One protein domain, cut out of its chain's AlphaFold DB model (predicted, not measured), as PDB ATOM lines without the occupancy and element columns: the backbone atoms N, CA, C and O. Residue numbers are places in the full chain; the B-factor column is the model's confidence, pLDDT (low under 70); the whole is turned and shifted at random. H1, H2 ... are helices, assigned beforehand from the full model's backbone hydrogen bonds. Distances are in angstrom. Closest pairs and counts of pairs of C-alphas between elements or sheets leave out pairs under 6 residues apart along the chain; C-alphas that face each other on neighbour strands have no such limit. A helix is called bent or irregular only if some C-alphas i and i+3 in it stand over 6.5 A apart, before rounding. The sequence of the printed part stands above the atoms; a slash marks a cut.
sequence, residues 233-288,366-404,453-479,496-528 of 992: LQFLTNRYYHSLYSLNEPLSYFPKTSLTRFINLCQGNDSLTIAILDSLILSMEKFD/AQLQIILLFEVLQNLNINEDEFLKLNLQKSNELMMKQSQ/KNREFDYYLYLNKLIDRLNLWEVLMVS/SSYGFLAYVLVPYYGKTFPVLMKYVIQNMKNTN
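This is residues 233 to 288, 366 to 404, 453 to 479 and 496 to 528 of the 992 residues of the protein "SLD3 domain-containing protein" of Candida orthopsilosis (strain 90-125) (UniProt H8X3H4). Seven helices run up and down in a bundle with H5 in its middle: the hairpin H1 and H2, with H3, sits on one side, and long H7 with the hairpin H8 and H9 on the other. H6 crosses near one end of H7, and its residues 396 to 404 stick out from the body. The printed part has 155 residues with nine named helices, H1 to H9 in chain order, and no named strand, in the class all helix. It is compact, with a radius of gyration of the C-alphas of 15.7 A and spans of 48 by 41 by 31 A.

H1, residues 233 to 245, begins with C-alpha 233 at (30.668, 11.314, -54.794) and measures 18.2 A. H2 is residues 254 to 265, H3 residues 270 to 280 and H4 residues 284 to 288. H5, residues 366 to 379, is 20.1 A long, and H6, residues 384 to 404, 29.8 A. H7, residues 453 to 479, is the longest at 40.4 A, from (35.015, 36.551, -54.072) to (40.284, 19.418, -17.871). H8, residues 497 to 509, is irregular, but only just: C-alphas 503 and 506 are 6.7 A apart. H9, residues 514 to 527, is 19.9 A long and ends with C-alpha 527 at (44.022, 30.878, -29.594).

H7 is the hub, touching four helices. It touches H5 at a shallow tilt of 25 degrees, opposite ways; the closest C-alphas, of Ala 366 and Leu 466, are 6.2 A apart. With residues 467 to 471 alone it touches H9, closest at C-alphas 471 and 527, 6.4 A. H7 and H8 only just touch, with 3 pairs of C-alphas within 8 A, closest at Asn 471 and Ser 497, 7.2 A. H6 touches H7 with residues 387 to 395 alone, about perpendicular at 78 degrees; C-alphas 391 and 457, the closest, are 5.6 A apart. H5 touches H3 at 17 degrees, a shallow tilt, with C-alphas 270 and 379 closest at 5.5 A. H1 and H2 form a helical hairpin, closest at C-alphas 236 and 262, 6.3 A; H8 and H9 form another, closest at C-alphas 506 and 517, 7.1 A. H1 and H5 are close but not clearly touching, 7.5 A between C-alphas 244 and 368. H4 touches no helix. Every O i to N i+4 pair is within hydrogen-bond range in H1, H4, H5, H6 and H9; the counts are 6 of 8 in H2, 6 of 7 in H3, 21 of 23 in H7 and 6 of 9 in H8.

The C-alphas of Leu 265 and Gln 404, the two farthest apart, are 49.2 A apart. Three cuts leave out residues 289 to 365, 405 to 452 and 480 to 495, with C-alpha gaps of 10.8 A, 24.8 A and 14.0 A. Of the links that are printed whole, none is long. The mean pLDDT of the printed part is 93.7, and residue 528 alone is under 70.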
ATOM      1  N   LEU A 233      31.457  10.827 -55.931       95.88
ATOM      2  CA  LEU A 233      30.668  11.314 -54.794       95.88
ATOM      3  C   LEU A 233      30.467  10.210 -53.749       95.88
ATOM      4  O   LEU A 233      30.868  10.392 -52.596       95.88
ATOM      5  N   GLN A 234      29.926   9.049 -54.128       95.44
ATOM      6  CA  GLN A 234      29.819   7.880 -53.245       95.44
ATOM      7  C   GLN A 234      31.184   7.454 -52.691       95.44
ATOM      8  O   GLN A 234      31.300   7.189 -51.489       95.44
ATOM      9  N   PHE A 235      32.233   7.450 -53.525       96.25
ATOM     10  CA  PHE A 235      33.583   7.092 -53.086       96.25
ATOM     11  C   PHE A 235      34.075   8.031 -51.979       96.25
ATOM     12  O   PHE A 235      34.519   7.563 -50.923       96.25
ATOM     13  N   LEU A 236      33.984   9.348 -52.193       97.12
ATOM     14  CA  LEU A 236      34.458  10.323 -51.216       97.12
ATOM     15  C   LEU A 236      33.595  10.326 -49.951       97.12
ATOM     16  O   LEU A 236      34.152  10.350 -48.858       97.12
ATOM     17  N   THR A 237      32.271  10.235 -50.079       96.12
ATOM     18  CA  THR A 237      31.329  10.234 -48.946       96.12
ATOM     19  C   THR A 237      31.565   9.025 -48.033       96.12
ATOM     20  O   THR A 237      31.744   9.176 -46.824       96.12
ATOM     21  N   ASN A 238      31.697   7.824 -48.607       96.00
ATOM     22  CA  ASN A 238      32.042   6.612 -47.861       96.00
ATOM     23  C   ASN A 238      33.428   6.734 -47.196       96.00
ATOM     24  O   ASN A 238      33.585   6.415 -46.018       96.00
ATOM     25  N   ARG A 239      34.440   7.256 -47.907       96.69
ATOM     26  CA  ARG A 239      35.783   7.472 -47.338       96.69
ATOM     27  C   ARG A 239      35.818   8.561 -46.261       96.69
ATOM     28  O   ARG A 239      36.609   8.430 -45.326       96.69
ATOM     29  N   TYR A 240      34.967   9.581 -46.346       97.62
ATOM     30  CA  TYR A 240      34.796  10.622 -45.331       97.62
ATOM     31  C   TYR A 240      34.218  10.026 -44.044       97.62
ATOM     32  O   TYR A 240      34.867  10.106 -43.000       97.62
ATOM     33  N   TYR A 241      33.076   9.333 -44.114       97.00
ATOM     34  CA  TYR A 241      32.469   8.715 -42.931       97.00
ATOM     35  C   TYR A 241      33.308   7.573 -42.360       97.00
ATOM     36  O   TYR A 241      33.448   7.474 -41.141       97.00
ATOM     37  N   HIS A 242      33.977   6.781 -43.201       96.19
ATOM     38  CA  HIS A 242      34.969   5.822 -42.719       96.19
ATOM     39  C   HIS A 242      36.088   6.515 -41.930       96.19
ATOM     40  O   HIS A 242      36.429   6.076 -40.833       96.19
ATOM     41  N   SER A 243      36.618   7.628 -42.447       96.88
ATOM     42  CA  SER A 243      37.676   8.393 -41.782       96.88
ATOM     43  C   SER A 243      37.192   9.070 -40.502       96.88
ATOM     44  O   SER A 243      37.970   9.160 -39.556       96.88
ATOM     45  N   LEU A 244      35.937   9.524 -40.429       96.50
ATOM     46  CA  LEU A 244      35.335  10.094 -39.221       96.50
ATOM     47  C   LEU A 244      35.190   9.026 -38.129       96.50
ATOM     48  O   LEU A 244      35.746   9.169 -37.041       96.50
ATOM     49  N   TYR A 245      34.507   7.929 -38.445       96.38
ATOM     50  CA  TYR A 245      34.138   6.897 -37.478       96.38
ATOM     51  C   TYR A 245      35.270   5.905 -37.152       96.38
ATOM     52  O   TYR A 245      35.216   5.208 -36.141       96.38
ATOM     53  N   SER A 246      36.346   5.833 -37.939       95.31
ATOM     54  CA  SER A 246      37.553   5.062 -37.597       95.31
ATOM     55  C   SER A 246      38.535   5.877 -36.745       95.31
ATOM     56  O   SER A 246      39.628   6.202 -37.199       95.31
ATOM     57  N   LEU A 247      38.191   6.170 -35.480       92.19
ATOM     58  CA  LEU A 247      39.037   6.955 -34.551       92.19
ATOM     59  C   LEU A 247      40.504   6.473 -34.471       92.19
ATOM     60  O   LEU A 247      41.417   7.293 -34.379       92.19
ATOM     61  N   ASN A 248      40.730   5.157 -34.563       91.94
ATOM     62  CA  ASN A 248      42.059   4.532 -34.519       91.94
ATOM     63  C   ASN A 248      42.896   4.736 -35.799       91.94
ATOM     64  O   ASN A 248      44.108   4.526 -35.779       91.94
ATOM     65  N   GLU A 249      42.280   5.115 -36.923       93.31
ATOM     66  CA  GLU A 249      42.999   5.412 -38.161       93.31
ATOM     67  C   GLU A 249      43.619   6.820 -38.069       93.31
ATOM     68  O   GLU A 249      42.906   7.781 -37.755       93.31
ATOM     69  N   PRO A 250      44.926   7.001 -38.334       94.25
ATOM     70  CA  PRO A 250      45.534   8.323 -38.300       94.25
ATOM     71  C   PRO A 250      45.083   9.140 -39.514       94.25
ATOM     72  O   PRO A 250      45.284   8.746 -40.665       94.25
ATOM     73  N   LEU A 251      44.531  10.327 -39.245       94.94
ATOM     74  CA  LEU A 251      43.875  11.198 -40.231       94.94
ATOM     75  C   LEU A 251      44.767  11.590 -41.429       94.94
ATOM     76  O   LEU A 251      44.273  11.981 -42.480       94.94
ATOM     77  N   SER A 252      46.083  11.404 -41.309       95.75
ATOM     78  CA  SER A 252      47.066  11.512 -42.391       95.75
ATOM     79  C   SER A 252      46.838  10.573 -43.586       95.75
ATOM     80  O   SER A 252      47.471  10.795 -44.620       95.75
ATOM     81  N   TYR A 253      46.004   9.529 -43.474       96.31
ATOM     82  CA  TYR A 253      45.619   8.702 -44.624       96.31
ATOM     83  C   TYR A 253      44.632   9.424 -45.549       96.31
ATOM     84  O   TYR A 253      44.870   9.455 -46.753       96.31
ATOM     85  N   PHE A 254      43.592  10.068 -45.009       97.38
ATOM     86  CA  PHE A 254      42.507  10.674 -45.793       97.38
ATOM     87  C   PHE A 254      42.984  11.589 -46.947       97.38
ATOM     88  O   PHE A 254      42.659  11.279 -48.096       97.38
ATOM     89  N   PRO A 255      43.831  12.621 -46.738       97.31
ATOM     90  CA  PRO A 255      44.311  13.459 -47.842       97.31
ATOM     91  C   PRO A 255      45.287  12.741 -48.792       97.31
ATOM     92  O   PRO A 255      45.413  13.125 -49.950       97.31
ATOM     93  N   LYS A 256      45.966  11.682 -48.333       95.94
ATOM     94  CA  LYS A 256      47.005  10.962 -49.092       95.94
ATOM     95  C   LYS A 256      46.473   9.830 -49.970       95.94
ATOM     96  O   LYS A 256      47.114   9.462 -50.951       95.94
ATOM     97  N   THR A 257      45.369   9.204 -49.572       96.25
ATOM     98  CA  THR A 257      44.797   8.042 -50.268       96.25
ATOM     99  C   THR A 257      43.384   8.311 -50.750       96.25
ATOM    100  O   THR A 257      43.074   7.972 -51.888       96.25
ATOM    101  N   SER A 258      42.544   8.948 -49.930       96.69
ATOM    102  CA  SER A 258      41.146   9.212 -50.285       96.69
ATOM    103  C   SER A 258      41.045  10.422 -51.209       96.69
ATOM    104  O   SER A 258      40.592  10.256 -52.336       96.69
ATOM    105  N   LEU A 259      41.558  11.596 -50.815       96.81
ATOM    106  CA  LEU A 259      41.502  12.792 -51.674       96.81
ATOM    107  C   LEU A 259      42.315  12.625 -52.962       96.81
ATOM    108  O   LEU A 259      41.790  12.872 -54.041       96.81
ATOM    109  N   THR A 260      43.545  12.102 -52.886       95.88
ATOM    110  CA  THR A 260      44.357  11.837 -54.091       95.88
ATOM    111  C   THR A 260      43.659  10.895 -55.082       95.88
ATOM    112  O   THR A 260      43.765  11.093 -56.289       95.88
ATOM    113  N   ARG A 261      42.915   9.883 -54.609       96.50
ATOM    114  CA  ARG A 261      42.136   9.004 -55.496       96.50
ATOM    115  C   ARG A 261      40.853   9.658 -55.998       96.50
ATOM    116  O   ARG A 261      40.526   9.479 -57.163       96.50
ATOM    117  N   PHE A 262      40.154  10.404 -55.152       97.31
ATOM    118  CA  PHE A 262      38.964  11.162 -55.527       97.31
ATOM    119  C   PHE A 262      39.270  12.151 -56.664       97.31
ATOM    120  O   PHE A 262      38.602  12.103 -57.688       97.31
ATOM    121  N   ILE A 263      40.353  12.930 -56.567       96.00
ATOM    122  CA  ILE A 263      40.803  13.851 -57.630       96.00
ATOM    123  C   ILE A 263      41.091  13.099 -58.946       96.00
ATOM    124  O   ILE A 263      40.730  13.570 -60.026       96.00
ATOM    125  N   ASN A 264      41.674  11.895 -58.867       95.69
ATOM    126  CA  ASN A 264      41.891  11.038 -60.038       95.69
ATOM    127  C   ASN A 264      40.573  10.500 -60.637       95.69
ATOM    128  O   ASN A 264      40.469  10.403 -61.857       95.69
ATOM    129  N   LEU A 265      39.566  10.171 -59.813       96.56
ATOM    130  CA  LEU A 265      38.221   9.783 -60.275       96.56
ATOM    131  C   LEU A 265      37.484  10.966 -60.927       96.56
ATOM    132  O   LEU A 265      36.809  10.783 -61.935       96.56
ATOM    133  N   CYS A 266      37.689  12.185 -60.420       96.38
ATOM    134  CA  CYS A 266      37.227  13.434 -61.033       96.38
ATOM    135  C   CYS A 266      37.994  13.818 -62.315       96.38
ATOM    136  O   CYS A 266      37.689  14.848 -62.914       96.38
ATOM    137  N   GLN A 267      38.994  13.030 -62.732       94.25
ATOM    138  CA  GLN A 267      39.801  13.221 -63.947       94.25
ATOM    139  C   GLN A 267      40.499  14.595 -64.050       94.25
ATOM    140  O   GLN A 267      40.827  15.044 -65.146       94.25
ATOM    141  N   GLY A 268      40.731  15.275 -62.919       90.62
ATOM    142  CA  GLY A 268      41.267  16.644 -62.900       90.62
ATOM    143  C   GLY A 268      40.265  17.727 -63.328       90.62
ATOM    144  O   GLY A 268      40.672  18.814 -63.724       90.62
ATOM    145  N   ASN A 269      38.957  17.456 -63.274       95.38
ATOM    146  CA  ASN A 269      37.934  18.490 -63.415       95.38
ATOM    147  C   ASN A 269      37.749  19.238 -62.083       95.38
ATOM    148  O   ASN A 269      36.948  18.829 -61.236       95.38
ATOM    149  N   ASP A 270      38.468  20.350 -61.913       95.12
ATOM    150  CA  ASP A 270      38.421  21.209 -60.720       95.12
ATOM    151  C   ASP A 270      36.981  21.606 -60.339       95.12
ATOM    152  O   ASP A 270      36.622  21.589 -59.165       95.12
ATOM    153  N   SER A 271      36.118  21.906 -61.319       94.94
ATOM    154  CA  SER A 271      34.742  22.372 -61.070       94.94
ATOM    155  C   SER A 271      33.842  21.298 -60.444       94.94
ATOM    156  O   SER A 271      33.114  21.576 -59.489       94.94
ATOM    157  N   LEU A 272      33.948  20.057 -60.930       95.81
ATOM    158  CA  LEU A 272      33.256  18.890 -60.377       95.81
ATOM    159  C   LEU A 272      33.859  18.496 -59.021       95.81
ATOM    160  O   LEU A 272      33.130  18.166 -58.088       95.81
ATOM    161  N   THR A 273      35.183  18.604 -58.896       96.56
ATOM    162  CA  THR A 273      35.923  18.348 -57.654       96.56
ATOM    163  C   THR A 273      35.454  19.290 -56.541       96.56
ATOM    164  O   THR A 273      35.095  18.828 -55.462       96.56
ATOM    165  N   ILE A 274      35.367  20.595 -56.818       96.06
ATOM    166  CA  ILE A 274      34.838  21.610 -55.894       96.06
ATOM    167  C   ILE A 274      33.372  21.317 -55.545       96.06
ATOM    168  O   ILE A 274      33.035  21.268 -54.367       96.06
ATOM    169  N   ALA A 275      32.509  21.057 -56.535       96.56
ATOM    170  CA  ALA A 275      31.084  20.804 -56.296       96.56
ATOM    171  C   ALA A 275      30.820  19.595 -55.372       96.56
ATOM    172  O   ALA A 275      29.931  19.659 -54.524       96.56
ATOM    173  N   ILE A 276      31.607  18.520 -55.498       97.19
ATOM    174  CA  ILE A 276      31.513  17.340 -54.623       97.19
ATOM    175  C   ILE A 276      32.161  17.584 -53.249       97.19
ATOM    176  O   ILE A 276      31.661  17.092 -52.241       97.19
ATOM    177  N   LEU A 277      33.248  18.358 -53.163       97.06
ATOM    178  CA  LEU A 277      33.816  18.738 -51.864       97.06
ATOM    179  C   LEU A 277      32.836  19.610 -51.061       97.06
ATOM    180  O   LEU A 277      32.677  19.400 -49.860       97.06
ATOM    181  N   ASP A 278      32.144  20.544 -51.717       95.69
ATOM    182  CA  ASP A 278      31.170  21.433 -51.079       95.69
ATOM    183  C   ASP A 278      29.892  20.727 -50.611       95.69
ATOM    184  O   ASP A 278      29.309  21.157 -49.618       95.69
ATOM    185  N   SER A 279      29.463  19.630 -51.248       95.44
ATOM    186  CA  SER A 279      28.317  18.851 -50.749       95.44
ATOM    187  C   SER A 279      28.617  18.131 -49.424       95.44
ATOM    188  O   SER A 279      27.691  17.822 -48.671       95.44
ATOM    189  N   LEU A 280      29.902  17.925 -49.105       95.56
ATOM    190  CA  LEU A 280      30.392  17.381 -47.833       95.56
ATOM    191  C   LEU A 280      30.835  18.460 -46.831       95.56
ATOM    192  O   LEU A 280      31.059  18.153 -45.656       95.56
ATOM    193  N   ILE A 281      30.958  19.722 -47.248       96.31
ATOM    194  CA  ILE A 281      31.237  20.838 -46.339       96.31
ATOM    195  C   ILE A 281      29.944  21.210 -45.606       96.31
ATOM    196  O   ILE A 281      28.964  21.674 -46.188       96.31
ATOM    197  N   LEU A 282      29.935  21.008 -44.289       95.00
ATOM    198  CA  LEU A 282      28.798  21.372 -43.452       95.00
ATOM    199  C   LEU A 282      28.773  22.886 -43.232       95.00
ATOM    200  O   LEU A 282      29.811  23.518 -43.039       95.00
ATOM    201  N   SER A 283      27.576  23.480 -43.172       94.25
ATOM    202  CA  SER A 283      27.448  24.813 -42.581       94.25
ATOM    203  C   SER A 283      27.728  24.730 -41.079       94.25
ATOM    204  O   SER A 283      27.503  23.695 -40.449       94.25
ATOM    205  N   MET A 284      28.179  25.832 -40.474       93.31
ATOM    206  CA  MET A 284      28.447  25.867 -39.031       93.31
ATOM    207  C   MET A 284      27.206  25.498 -38.195       93.31
ATOM    208  O   MET A 284      27.341  24.886 -37.143       93.31
ATOM    209  N   GLU A 285      26.010  25.835 -38.686       92.50
ATOM    210  CA  GLU A 285      24.726  25.480 -38.071       92.50
ATOM    211  C   GLU A 285      24.416  23.985 -38.205       92.50
ATOM    212  O   GLU A 285      24.092  23.359 -37.205       92.50
ATOM    213  N   LYS A 286      24.594  23.377 -39.390       91.06
ATOM    214  CA  LYS A 286      24.447  21.918 -39.567       91.06
ATOM    215  C   LYS A 286      25.443  21.144 -38.702       91.06
ATOM    216  O   LYS A 286      25.077  20.150 -38.085       91.06
ATOM    217  N   PHE A 287      26.685  21.621 -38.629       93.00
ATOM    218  CA  PHE A 287      27.721  21.057 -37.768       93.00
ATOM    219  C   PHE A 287      27.352  21.171 -36.280       93.00
ATOM    220  O   PHE A 287      27.586  20.236 -35.520       93.00
ATOM    221  N   ASP A 288      26.783  22.295 -35.838       91.88
ATOM    222  CA  ASP A 288      26.359  22.435 -34.444       91.88
ATOM    223  C   ASP A 288      25.125  21.599 -34.124       91.88
ATOM    224  O   ASP A 288      25.166  20.892 -33.126       91.88
ATOM    225  N   ALA A 366      35.738  18.346 -37.305       97.12
ATOM    226  CA  ALA A 366      36.291  19.670 -37.588       97.12
ATOM    227  C   ALA A 366      37.692  19.596 -38.226       97.12
ATOM    228  O   ALA A 366      38.009  20.404 -39.096       97.12
ATOM    229  N   GLN A 367      38.513  18.603 -37.863       97.00
ATOM    230  CA  GLN A 367      39.775  18.332 -38.560       97.00
ATOM    231  C   GLN A 367      39.542  17.888 -40.021       97.00
ATOM    232  O   GLN A 367      40.224  18.395 -40.910       97.00
ATOM    233  N   LEU A 368      38.558  17.021 -40.297       97.88
ATOM    234  CA  LEU A 368      38.154  16.649 -41.665       97.88
ATOM    235  C   LEU A 368      37.627  17.847 -42.471       97.88
ATOM    236  O   LEU A 368      38.077  18.063 -43.592       97.88
ATOM    237  N   GLN A 369      36.737  18.658 -41.900       97.81
ATOM    238  CA  GLN A 369      36.185  19.862 -42.527       97.81
ATOM    239  C   GLN A 369      37.288  20.884 -42.856       97.81
ATOM    240  O   GLN A 369      37.272  21.478 -43.932       97.81
ATOM    241  N   ILE A 370      38.304  21.039 -41.994       97.88
ATOM    242  CA  ILE A 370      39.491  21.853 -42.309       97.88
ATOM    243  C   ILE A 370      40.276  21.258 -43.492       97.88
ATOM    244  O   ILE A 370      40.706  22.021 -44.354       97.88
ATOM    245  N   ILE A 371      40.449  19.932 -43.583       98.00
ATOM    246  CA  ILE A 371      41.099  19.301 -44.751       98.00
ATOM    247  C   ILE A 371      40.294  19.576 -46.034       98.00
ATOM    248  O   ILE A 371      40.883  20.009 -47.022       98.00
ATOM    249  N   LEU A 372      38.967  19.383 -46.020       97.94
ATOM    250  CA  LEU A 372      38.106  19.654 -47.182       97.94
ATOM    251  C   LEU A 372      38.210  21.118 -47.636       97.94
ATOM    252  O   LEU A 372      38.358  21.374 -48.827       97.94
ATOM    253  N   LEU A 373      38.220  22.075 -46.701       97.50
ATOM    254  CA  LEU A 373      38.421  23.494 -47.013       97.50
ATOM    255  C   LEU A 373      39.786  23.767 -47.653       97.50
ATOM    256  O   LEU A 373      39.855  24.501 -48.633       97.50
ATOM    257  N   PHE A 374      40.867  23.175 -47.137       97.38
ATOM    258  CA  PHE A 374      42.191  23.303 -47.757       97.38
ATOM    259  C   PHE A 374      42.216  22.723 -49.181       97.38
ATOM    260  O   PHE A 374      42.842  23.316 -50.056       97.38
ATOM    261  N   GLU A 375      41.495  21.630 -49.441       96.75
ATOM    262  CA  GLU A 375      41.385  21.046 -50.781       96.75
ATOM    263  C   GLU A 375      40.535  21.911 -51.732       96.75
ATOM    264  O   GLU A 375      40.945  22.155 -52.866       96.75
ATOM    265  N   VAL A 376      39.401  22.464 -51.283       96.75
ATOM    266  CA  VAL A 376      38.591  23.400 -52.090       96.75
ATOM    267  C   VAL A 376      39.390  24.654 -52.449       96.75
ATOM    268  O   VAL A 376      39.416  25.052 -53.612       96.75
ATOM    269  N   LEU A 377      40.110  25.241 -51.486       95.62
ATOM    270  CA  LEU A 377      40.983  26.390 -51.745       95.62
ATOM    271  C   LEU A 377      42.092  26.050 -52.760       95.62
ATOM    272  O   LEU A 377      42.464  26.917 -53.553       95.62
ATOM    273  N   GLN A 378      42.590  24.803 -52.770       94.69
ATOM    274  CA  GLN A 378      43.598  24.316 -53.724       94.69
ATOM    275  C   GLN A 378      43.050  24.269 -55.154       94.69
ATOM    276  O   GLN A 378      43.652  24.846 -56.055       94.69
ATOM    277  N   ASN A 379      41.879  23.657 -55.348       94.69
ATOM    278  CA  ASN A 379      41.228  23.550 -56.659       94.69
ATOM    279  C   ASN A 379      40.732  24.919 -57.181       94.69
ATOM    280  O   ASN A 379      40.663  25.145 -58.385       94.69
ATOM    281  N   LEU A 380      40.466  25.883 -56.291       93.56
ATOM    282  CA  LEU A 380      40.171  27.275 -56.663       93.56
ATOM    283  C   LEU A 380      41.409  28.087 -57.103       93.56
ATOM    284  O   LEU A 380      41.250  29.237 -57.509       93.56
ATOM    285  N   ASN A 381      42.626  27.525 -57.041       92.56
ATOM    286  CA  ASN A 381      43.879  28.153 -57.498       92.56
ATOM    287  C   ASN A 381      44.127  29.567 -56.911       92.56
ATOM    288  O   ASN A 381      44.591  30.492 -57.583       92.56
ATOM    289  N   ILE A 382      43.796  29.742 -55.629       92.31
ATOM    290  CA  ILE A 382      43.751  31.041 -54.946       92.31
ATOM    291  C   ILE A 382      45.151  31.603 -54.635       92.31
ATOM    292  O   ILE A 382      46.004  30.930 -54.060       92.31
ATOM    293  N   ASN A 383      45.350  32.898 -54.909       93.69
ATOM    294  CA  ASN A 383      46.528  33.653 -54.472       93.69
ATOM    295  C   ASN A 383      46.469  33.940 -52.958       93.69
ATOM    296  O   ASN A 383      45.688  34.785 -52.514       93.69
ATOM    297  N   GLU A 384      47.317  33.267 -52.174       93.50
ATOM    298  CA  GLU A 384      47.326  33.330 -50.704       93.50
ATOM    299  C   GLU A 384      47.411  34.749 -50.126       93.50
ATOM    300  O   GLU A 384      46.671  35.086 -49.200       93.50
ATOM    301  N   ASP A 385      48.320  35.579 -50.651       93.56
ATOM    302  CA  ASP A 385      48.580  36.920 -50.119       93.56
ATOM    303  C   ASP A 385      47.420  37.879 -50.428       93.56
ATOM    304  O   ASP A 385      47.079  38.721 -49.594       93.56
ATOM    305  N   GLU A 386      46.775  37.747 -51.597       94.19
ATOM    306  CA  GLU A 386      45.564  38.517 -51.914       94.19
ATOM    307  C   GLU A 386      44.382  38.038 -51.067       94.19
ATOM    308  O   GLU A 386      43.734  38.860 -50.420       94.19
ATOM    309  N   PHE A 387      44.150  36.724 -51.000       94.06
ATOM    310  CA  PHE A 387      43.071  36.098 -50.235       94.06
ATOM    311  C   PHE A 387      43.119  36.469 -48.753       94.06
ATOM    312  O   PHE A 387      42.142  36.990 -48.212       94.06
ATOM    313  N   LEU A 388      44.267  36.273 -48.094       94.06
ATOM    314  CA  LEU A 388      44.425  36.619 -46.682       94.06
ATOM    315  C   LEU A 388      44.244  38.120 -46.458       94.06
ATOM    316  O   LEU A 388      43.552  38.511 -45.522       94.06
ATOM    317  N   LYS A 389      44.819  38.975 -47.310       94.12
ATOM    318  CA  LYS A 389      44.722  40.435 -47.168       94.12
ATOM    319  C   LYS A 389      43.293  40.944 -47.375       94.12
ATOM    320  O   LYS A 389      42.808  41.730 -46.560       94.12
ATOM    321  N   LEU A 390      42.621  40.498 -48.436       92.50
ATOM    322  CA  LEU A 390      41.260  40.898 -48.796       92.50
ATOM    323  C   LEU A 390      40.261  40.392 -47.754       92.50
ATOM    324  O   LEU A 390      39.460  41.177 -47.243       92.50
ATOM    325  N   ASN A 391      40.346  39.119 -47.365       92.88
ATOM    326  CA  ASN A 391      39.401  38.529 -46.421       92.88
ATOM    327  C   ASN A 391      39.641  38.994 -44.978       92.88
ATOM    328  O   ASN A 391      38.674  39.250 -44.258       92.88
ATOM    329  N   LEU A 392      40.892  39.245 -44.569       92.88
ATOM    330  CA  LEU A 392      41.184  39.924 -43.303       92.88
ATOM    331  C   LEU A 392      40.658  41.368 -43.308       92.88
ATOM    332  O   LEU A 392      40.108  41.812 -42.300       92.88
ATOM    333  N   GLN A 393      40.763  42.104 -44.419       93.25
ATOM    334  CA  GLN A 393      40.185  43.449 -44.536       93.25
ATOM    335  C   GLN A 393      38.646  43.414 -44.453       93.25
ATOM    336  O   GLN A 393      38.073  44.132 -43.632       93.25
ATOM    337  N   LYS A 394      37.984  42.542 -45.226       93.25
ATOM    338  CA  LYS A 394      36.519  42.345 -45.246       93.25
ATOM    339  C   LYS A 394      35.987  41.904 -43.871       93.25
ATOM    340  O   LYS A 394      34.982  42.429 -43.395       93.25
ATOM    341  N   SER A 395      36.715  41.027 -43.174       91.31
ATOM    342  CA  SER A 395      36.420  40.595 -41.799       91.31
ATOM    343  C   SER A 395      36.532  41.740 -40.779       91.31
ATOM    344  O   SER A 395      35.595  41.975 -40.012       91.31
ATOM    345  N   ASN A 396      37.621  42.519 -40.816       91.94
ATOM    346  CA  ASN A 396      37.782  43.698 -39.957       91.94
ATOM    347  C   ASN A 396      36.704  44.763 -40.228       91.94
ATOM    348  O   ASN A 396      36.191  45.372 -39.289       91.94
ATOM    349  N   GLU A 397      36.319  44.975 -41.488       94.00
ATOM    350  CA  GLU A 397      35.251  45.911 -41.849       94.00
ATOM    351  C   GLU A 397      33.892  45.481 -41.270       94.00
ATOM    352  O   GLU A 397      33.160  46.312 -40.727       94.00
ATOM    353  N   LEU A 398      33.572  44.183 -41.314       91.62
ATOM    354  CA  LEU A 398      32.361  43.628 -40.702       91.62
ATOM    355  C   LEU A 398      32.371  43.758 -39.171       91.62
ATOM    356  O   LEU A 398      31.368  44.189 -38.601       91.62
ATOM    357  N   MET A 399      33.498  43.486 -38.501       89.00
ATOM    358  CA  MET A 399      33.637  43.744 -37.059       89.00
ATOM    359  C   MET A 399      33.438  45.227 -36.719       89.00
ATOM    360  O   MET A 399      32.728  45.560 -35.766       89.00
ATOM    361  N   MET A 400      34.014  46.135 -37.513       91.81
ATOM    362  CA  MET A 400      33.847  47.576 -37.322       91.81
ATOM    363  C   MET A 400      32.387  48.005 -37.507       91.81
ATOM    364  O   MET A 400      31.875  48.726 -36.648       91.81
ATOM    365  N   LYS A 401      31.685  47.515 -38.539       93.25
ATOM    366  CA  LYS A 401      30.241  47.742 -38.743       93.25
ATOM    367  C   LYS A 401      29.422  47.270 -37.535       93.25
ATOM    368  O   LYS A 401      28.759  48.088 -36.900       93.25
ATOM    369  N   GLN A 402      29.584  46.011 -37.117       88.69
ATOM    370  CA  GLN A 402      28.904  45.465 -35.934       88.69
ATOM    371  C   GLN A 402      29.183  46.272 -34.653       88.69
ATOM    372  O   GLN A 402      28.285  46.453 -33.827       88.69
ATOM    373  N   SER A 403      30.409  46.778 -34.470       88.50
ATOM    374  CA  SER A 403      30.746  47.625 -33.318       88.50
ATOM    375  C   SER A 403      30.033  48.982 -33.357       88.50
ATOM    376  O   SER A 403      29.540  49.446 -32.328       88.50
ATOM    377  N   GLN A 404      29.907  49.591 -34.542       89.12
ATOM    378  CA  GLN A 404      29.211  50.862 -34.724       89.12
ATOM    379  C   GLN A 404      27.706  50.711 -34.501       89.12
ATOM    380  O   GLN A 404      27.100  51.583 -33.886       89.12
ATOM    381  N   LYS A 453      34.458  35.731 -55.167       83.62
ATOM    382  CA  LYS A 453      35.015  36.551 -54.072       83.62
ATOM    383  C   LYS A 453      34.104  36.676 -52.841       83.62
ATOM    384  O   LYS A 453      34.525  37.194 -51.799       83.62
ATOM    385  N   ASN A 454      32.855  36.221 -52.929       86.94
ATOM    386  CA  ASN A 454      32.010  36.002 -51.757       86.94
ATOM    387  C   ASN A 454      32.228  34.594 -51.196       86.94
ATOM    388  O   ASN A 454      32.625  34.490 -50.040       86.94
ATOM    389  N   ARG A 455      32.151  33.556 -52.037       90.50
ATOM    390  CA  ARG A 455      32.442  32.155 -51.681       90.50
ATOM    391  C   ARG A 455      33.813  31.989 -50.994       90.50
ATOM    392  O   ARG A 455      33.905  31.401 -49.922       90.50
ATOM    393  N   GLU A 456      34.863  32.605 -51.544       92.69
ATOM    394  CA  GLU A 456      36.216  32.690 -50.960       92.69
ATOM    395  C   GLU A 456      36.219  33.272 -49.534       92.69
ATOM    396  O   GLU A 456      36.917  32.778 -48.645       92.69
ATOM    397  N   PHE A 457      35.441  34.333 -49.304       94.31
ATOM    398  CA  PHE A 457      35.330  34.970 -47.994       94.31
ATOM    399  C   PHE A 457      34.561  34.100 -46.995       94.31
ATOM    400  O   PHE A 457      34.920  34.060 -45.817       94.31
ATOM    401  N   ASP A 458      33.542  33.381 -47.458       94.06
ATOM    402  CA  ASP A 458      32.740  32.498 -46.617       94.06
ATOM    403  C   ASP A 458      33.550  31.263 -46.182       94.06
ATOM    404  O   ASP A 458      33.531  30.917 -44.997       94.06
ATOM    405  N   TYR A 459      34.390  30.695 -47.062       95.50
ATOM    406  CA  TYR A 459      35.394  29.692 -46.673       95.50
ATOM    407  C   TYR A 459      36.409  30.238 -45.668       95.50
ATOM    408  O   TYR A 459      36.696  29.575 -44.672       95.50
ATOM    409  N   TYR A 460      36.938  31.451 -45.874       96.00
ATOM    410  CA  TYR A 460      37.836  32.091 -44.904       96.00
ATOM    411  C   TYR A 460      37.157  32.264 -43.535       96.00
ATOM    412  O   TYR A 460      37.766  32.004 -42.494       96.00
ATOM    413  N   LEU A 461      35.891  32.686 -43.512       95.38
ATOM    414  CA  LEU A 461      35.129  32.864 -42.281       95.38
ATOM    415  C   LEU A 461      34.850  31.520 -41.589       95.38
ATOM    416  O   LEU A 461      34.970  31.435 -40.366       95.38
ATOM    417  N   TYR A 462      34.506  30.474 -42.343       96.38
ATOM    418  CA  TYR A 462      34.252  29.142 -41.796       96.38
ATOM    419  C   TYR A 462      35.535  28.460 -41.297       96.38
ATOM    420  O   TYR A 462      35.543  27.951 -40.178       96.38
ATOM    421  N   LEU A 463      36.650  28.568 -42.029       96.62
ATOM    422  CA  LEU A 463      37.968  28.093 -41.594       96.62
ATOM    423  C   LEU A 463      38.371  28.707 -40.245       96.62
ATOM    424  O   LEU A 463      38.779  27.985 -39.337       96.62
ATOM    425  N   ASN A 464      38.211  30.023 -40.075       95.38
ATOM    426  CA  ASN A 464      38.504  30.682 -38.800       95.38
ATOM    427  C   ASN A 464      37.560  30.223 -37.673       95.38
ATOM    428  O   ASN A 464      38.039  29.891 -36.591       95.38
ATOM    429  N   LYS A 465      36.247  30.103 -37.935       95.81
ATOM    430  CA  LYS A 465      35.278  29.551 -36.964       95.81
ATOM    431  C   LYS A 465      35.666  28.137 -36.506       95.81
ATOM    432  O   LYS A 465      35.644  27.870 -35.305       95.81
ATOM    433  N   LEU A 466      36.034  27.247 -37.433       96.31
ATOM    434  CA  LEU A 466      36.476  25.883 -37.120       96.31
ATOM    435  C   LEU A 466      37.776  25.877 -36.310       96.31
ATOM    436  O   LEU A 466      37.876  25.127 -35.342       96.31
ATOM    437  N   ILE A 467      38.746  26.729 -36.654       95.44
ATOM    438  CA  ILE A 467      39.997  26.871 -35.898       95.44
ATOM    439  C   ILE A 467      39.708  27.309 -34.459       95.44
ATOM    440  O   ILE A 467      40.152  26.641 -33.526       95.44
ATOM    441  N   ASP A 468      38.952  28.388 -34.249       94.44
ATOM    442  CA  ASP A 468      38.654  28.905 -32.905       94.44
ATOM    443  C   ASP A 468      37.955  27.845 -32.035       94.44
ATOM    444  O   ASP A 468      38.326  27.630 -30.877       94.44
ATOM    445  N   ARG A 469      37.000  27.112 -32.621       93.75
ATOM    446  CA  ARG A 469      36.264  26.023 -31.962       93.75
ATOM    447  C   ARG A 469      37.126  24.800 -31.663       93.75
ATOM    448  O   ARG A 469      37.045  24.272 -30.558       93.75
ATOM    449  N   LEU A 470      37.998  24.391 -32.586       94.31
ATOM    450  CA  LEU A 470      38.933  23.281 -32.382       94.31
ATOM    451  C   LEU A 470      39.866  23.544 -31.188       94.31
ATOM    452  O   LEU A 470      40.096  22.649 -30.380       94.31
ATOM    453  N   ASN A 471      40.351  24.783 -31.036       91.62
ATOM    454  CA  ASN A 471      41.164  25.175 -29.879       91.62
ATOM    455  C   ASN A 471      40.343  25.196 -28.576       91.62
ATOM    456  O   ASN A 471      40.850  24.792 -27.531       91.62
ATOM    457  N   LEU A 472      39.074  25.618 -28.621       92.19
ATOM    458  CA  LEU A 472      38.180  25.576 -27.459       92.19
ATOM    459  C   LEU A 472      37.909  24.134 -26.996       92.19
ATOM    460  O   LEU A 472      38.016  23.843 -25.806       92.19
ATOM    461  N   TRP A 473      37.609  23.217 -27.920       91.94
ATOM    462  CA  TRP A 473      37.382  21.804 -27.596       91.94
ATOM    463  C   TRP A 473      38.665  21.085 -27.156       91.94
ATOM    464  O   TRP A 473      38.598  20.215 -26.291       91.94
ATOM    465  N   GLU A 474      39.841  21.476 -27.661       88.81
ATOM    466  CA  GLU A 474      41.126  20.983 -27.144       88.81
ATOM    467  C   GLU A 474      41.349  21.385 -25.674       88.81
ATOM    468  O   GLU A 474      41.821  20.566 -24.888       88.81
ATOM    469  N   VAL A 475      40.953  22.599 -25.266       88.88
ATOM    470  CA  VAL A 475      41.011  23.027 -23.854       88.88
ATOM    471  C   VAL A 475      40.049  22.214 -22.977       88.88
ATOM    472  O   VAL A 475      40.438  21.802 -21.884       88.88
ATOM    473  N   LEU A 476      38.834  21.918 -23.457       87.25
ATOM    474  CA  LEU A 476      37.889  21.036 -22.752       87.25
ATOM    475  C   LEU A 476      38.423  19.593 -22.646       87.25
ATOM    476  O   LEU A 476      38.336  18.973 -21.596       87.25
ATOM    477  N   MET A 477      39.115  19.086 -23.669       84.38
ATOM    478  CA  MET A 477      39.791  17.777 -23.633       84.38
ATOM    479  C   MET A 477      40.990  17.681 -22.669       84.38
ATOM    480  O   MET A 477      41.622  16.617 -22.572       84.38
ATOM    481  N   VAL A 478      41.359  18.771 -21.989       81.75
ATOM    482  CA  VAL A 478      42.469  18.820 -21.025       81.75
ATOM    483  C   VAL A 478      41.988  18.843 -19.571       81.75
ATOM    484  O   VAL A 478      42.706  18.307 -18.724       81.75
ATOM    485  N   SER A 479      40.795  19.372 -19.256       72.88
ATOM    486  CA  SER A 479      40.284  19.418 -17.871       72.88
ATOM    487  C   SER A 479      40.209  18.030 -17.237       72.88
ATOM    488  O   SER A 479      40.748  17.807 -16.154       72.88
ATOM    489  N   SER A 496      45.874  15.795 -30.791       85.75
ATOM    490  CA  SER A 496      46.055  17.219 -30.467       85.75
ATOM    491  C   SER A 496      46.055  18.092 -31.728       85.75
ATOM    492  O   SER A 496      46.477  17.643 -32.798       85.75
ATOM    493  N   SER A 497      45.658  19.362 -31.613       89.25
ATOM    494  CA  SER A 497      45.688  20.326 -32.727       89.25
ATOM    495  C   SER A 497      47.100  20.464 -33.312       89.25
ATOM    496  O   SER A 497      47.285  20.524 -34.528       89.25
ATOM    497  N   TYR A 498      48.119  20.403 -32.451       90.69
ATOM    498  CA  TYR A 498      49.531  20.372 -32.829       90.69
ATOM    499  C   TYR A 498      49.934  19.089 -33.567       90.69
ATOM    500  O   TYR A 498      50.755  19.158 -34.482       90.69
ATOM    501  N   GLY A 499      49.362  17.939 -33.206       92.06
ATOM    502  CA  GLY A 499      49.535  16.671 -33.920       92.06
ATOM    503  C   GLY A 499      48.910  16.722 -35.312       92.06
ATOM    504  O   GLY A 499      49.584  16.435 -36.300       92.06
ATOM    505  N   PHE A 500      47.664  17.185 -35.406       95.25
ATOM    506  CA  PHE A 500      46.966  17.428 -36.669       95.25
ATOM    507  C   PHE A 500      47.745  18.389 -37.588       95.25
ATOM    508  O   PHE A 500      47.982  18.078 -38.758       95.25
ATOM    509  N   LEU A 501      48.252  19.505 -37.048       95.06
ATOM    510  CA  LEU A 501      49.145  20.415 -37.772       95.06
ATOM    511  C   LEU A 501      50.422  19.717 -38.266       95.06
ATOM    512  O   LEU A 501      50.766  19.827 -39.441       95.06
ATOM    513  N   ALA A 502      51.139  19.016 -37.384       94.81
ATOM    514  CA  ALA A 502      52.467  18.474 -37.675       94.81
ATOM    515  C   ALA A 502      52.458  17.226 -38.574       94.81
ATOM    516  O   ALA A 502      53.411  17.021 -39.328       94.81
ATOM    517  N   TYR A 503      51.412  16.399 -38.499       95.44
ATOM    518  CA  TYR A 503      51.320  15.115 -39.205       95.44
ATOM    519  C   TYR A 503      50.332  15.109 -40.379       95.44
ATOM    520  O   TYR A 503      50.405  14.201 -41.208       95.44
ATOM    521  N   VAL A 504      49.441  16.104 -40.484       96.25
ATOM    522  CA  VAL A 504      48.468  16.212 -41.584       96.25
ATOM    523  C   VAL A 504      48.645  17.521 -42.353       96.25
ATOM    524  O   VAL A 504      49.113  17.498 -43.490       96.25
ATOM    525  N   LEU A 505      48.339  18.671 -41.748       96.62
ATOM    526  CA  LEU A 505      48.253  19.927 -42.504       96.62
ATOM    527  C   LEU A 505      49.604  20.399 -43.073       96.62
ATOM    528  O   LEU A 505      49.681  20.734 -44.253       96.62
ATOM    529  N   VAL A 506      50.685  20.376 -42.286       96.31
ATOM    530  CA  VAL A 506      52.016  20.804 -42.759       96.31
ATOM    531  C   VAL A 506      52.621  19.843 -43.799       96.31
ATOM    532  O   VAL A 506      53.136  20.344 -44.801       96.31
ATOM    533  N   PRO A 507      52.576  18.501 -43.645       97.25
ATOM    534  CA  PRO A 507      53.116  17.581 -44.651       97.25
ATOM    535  C   PRO A 507      52.449  17.645 -46.031       97.25
ATOM    536  O   PRO A 507      53.157  17.483 -47.027       97.25
ATOM    537  N   TYR A 508      51.130  17.869 -46.095       96.38
ATOM    538  CA  TYR A 508      50.388  17.919 -47.362       96.38
ATOM    539  C   TYR A 508      50.289  19.350 -47.909       96.38
ATOM    540  O   TYR A 508      50.866  19.642 -48.955       96.38
ATOM    541  N   TYR A 509      49.663  20.268 -47.168       96.88
ATOM    542  CA  TYR A 509      49.365  21.625 -47.645       96.88
ATOM    543  C   TYR A 509      50.458  22.656 -47.325       96.88
ATOM    544  O   TYR A 509      50.463  23.745 -47.886       96.88
ATOM    545  N   GLY A 510      51.448  22.336 -46.485       96.19
ATOM    546  CA  GLY A 510      52.551  23.257 -46.161       96.19
ATOM    547  C   GLY A 510      53.501  23.583 -47.327       96.19
ATOM    548  O   GLY A 510      54.402  24.406 -47.156       96.19
ATOM    549  N   LYS A 511      53.323  22.945 -48.494       96.00
ATOM    550  CA  LYS A 511      54.026  23.260 -49.752       96.00
ATOM    551  C   LYS A 511      53.177  24.054 -50.743       96.00
ATOM    552  O   LYS A 511      53.735  24.900 -51.431       96.00
ATOM    553  N   THR A 512      51.885  23.744 -50.849       95.00
ATOM    554  CA  THR A 512      50.950  24.425 -51.758       95.00
ATOM    555  C   THR A 512      50.437  25.733 -51.165       95.00
ATOM    556  O   THR A 512      50.222  26.684 -51.903       95.00
ATOM    557  N   PHE A 513      50.345  25.803 -49.834       95.81
ATOM    558  CA  PHE A 513      49.830  26.946 -49.088       95.81
ATOM    559  C   PHE A 513      50.747  27.410 -47.937       95.81
ATOM    560  O   PHE A 513      50.335  27.410 -46.774       95.81
ATOM    561  N   PRO A 514      52.019  27.777 -48.186       96.19
ATOM    562  CA  PRO A 514      52.950  28.190 -47.133       96.19
ATOM    563  C   PRO A 514      52.512  29.427 -46.323       96.19
ATOM    564  O   PRO A 514      52.848  29.512 -45.135       96.19
ATOM    565  N   VAL A 515      51.783  30.387 -46.906       96.62
ATOM    566  CA  VAL A 515      51.379  31.630 -46.218       96.62
ATOM    567  C   VAL A 515      50.107  31.418 -45.391       96.62
ATOM    568  O   VAL A 515      50.072  31.778 -44.211       96.62
ATOM    569  N   LEU A 516      49.097  30.756 -45.954       95.94
ATOM    570  CA  LEU A 516      47.877  30.333 -45.271       95.94
ATOM    571  C   LEU A 516      48.192  29.302 -44.179       95.94
ATOM    572  O   LEU A 516      47.673  29.417 -43.072       95.94
ATOM    573  N   MET A 517      49.122  28.369 -44.409       96.06
ATOM    574  CA  MET A 517      49.603  27.454 -43.368       96.06
ATOM    575  C   MET A 517      50.266  28.217 -42.215       96.06
ATOM    576  O   MET A 517      49.984  27.945 -41.049       96.06
ATOM    577  N   LYS A 518      51.104  29.222 -42.509       95.94
ATOM    578  CA  LYS A 518      51.690  30.103 -41.484       95.94
ATOM    579  C   LYS A 518      50.605  30.860 -40.707       95.94
ATOM    580  O   LYS A 518      50.717  30.953 -39.486       95.94
ATOM    581  N   TYR A 519      49.566  31.357 -41.381       95.62
ATOM    582  CA  TYR A 519      48.412  32.017 -40.758       95.62
ATOM    583  C   TYR A 519      47.634  31.068 -39.831       95.62
ATOM    584  O   TYR A 519      47.450  31.384 -38.659       95.62
ATOM    585  N   VAL A 520      47.268  29.869 -40.296       95.56
ATOM    586  CA  VAL A 520      46.546  28.859 -39.497       95.56
ATOM    587  C   VAL A 520      47.374  28.397 -38.292       95.56
ATOM    588  O   VAL A 520      46.863  28.357 -37.172       95.56
ATOM    589  N   ILE A 521      48.674  28.143 -38.477       94.81
ATOM    590  CA  ILE A 521      49.616  27.830 -37.388       94.81
ATOM    591  C   ILE A 521      49.706  28.980 -36.379       94.81
ATOM    592  O   ILE A 521      49.805  28.731 -35.177       94.81
ATOM    593  N   GLN A 522      49.716  30.231 -36.844       94.06
ATOM    594  CA  GLN A 522      49.760  31.406 -35.979       94.06
ATOM    595  C   GLN A 522      48.451  31.570 -35.198       94.06
ATOM    596  O   GLN A 522      48.514  31.810 -33.994       94.06
ATOM    597  N   ASN A 523      47.292  31.372 -35.832       92.12
ATOM    598  CA  ASN A 523      45.999  31.408 -35.153       92.12
ATOM    599  C   ASN A 523      45.919  30.312 -34.087       92.12
ATOM    600  O   ASN A 523      45.809  30.664 -32.919       92.12
ATOM    601  N   MET A 524      46.121  29.031 -34.432       91.12
ATOM    602  CA  MET A 524      46.098  27.923 -33.459       91.12
ATOM    603  C   MET A 524      47.079  28.119 -32.287       91.12
ATOM    604  O   MET A 524      46.762  27.779 -31.152       91.12
ATOM    605  N   LYS A 525      48.256  28.727 -32.514       88.31
ATOM    606  CA  LYS A 525      49.224  29.052 -31.443       88.31
ATOM    607  C   LYS A 525      48.835  30.253 -30.572       88.31
ATOM    608  O   LYS A 525      49.348  30.362 -29.458       88.31
ATOM    609  N   ASN A 526      47.984  31.150 -31.069       83.25
ATOM    610  CA  ASN A 526      47.524  32.349 -30.361       83.25
ATOM    611  C   ASN A 526      46.210  32.100 -29.601       83.25
ATOM    612  O   ASN A 526      46.058  32.577 -28.477       83.25
ATOM    613  N   THR A 527      45.286  31.341 -30.197       70.94
ATOM    614  CA  THR A 527      44.022  30.878 -29.594       70.94
ATOM    615  C   THR A 527      44.245  29.787 -28.551       70.94
ATOM    616  O   THR A 527      43.433  29.653 -27.637       70.94
ATOM    617  N   ASN A 528      45.388  29.089 -28.608       61.75
ATOM    618  CA  ASN A 528      46.004  28.412 -27.466       61.75
ATOM    619  C   ASN A 528      46.353  29.434 -26.360       61.75
ATOM    620  O   ASN A 528      47.516  29.759 -26.088       61.75
TER     621      ASN A 528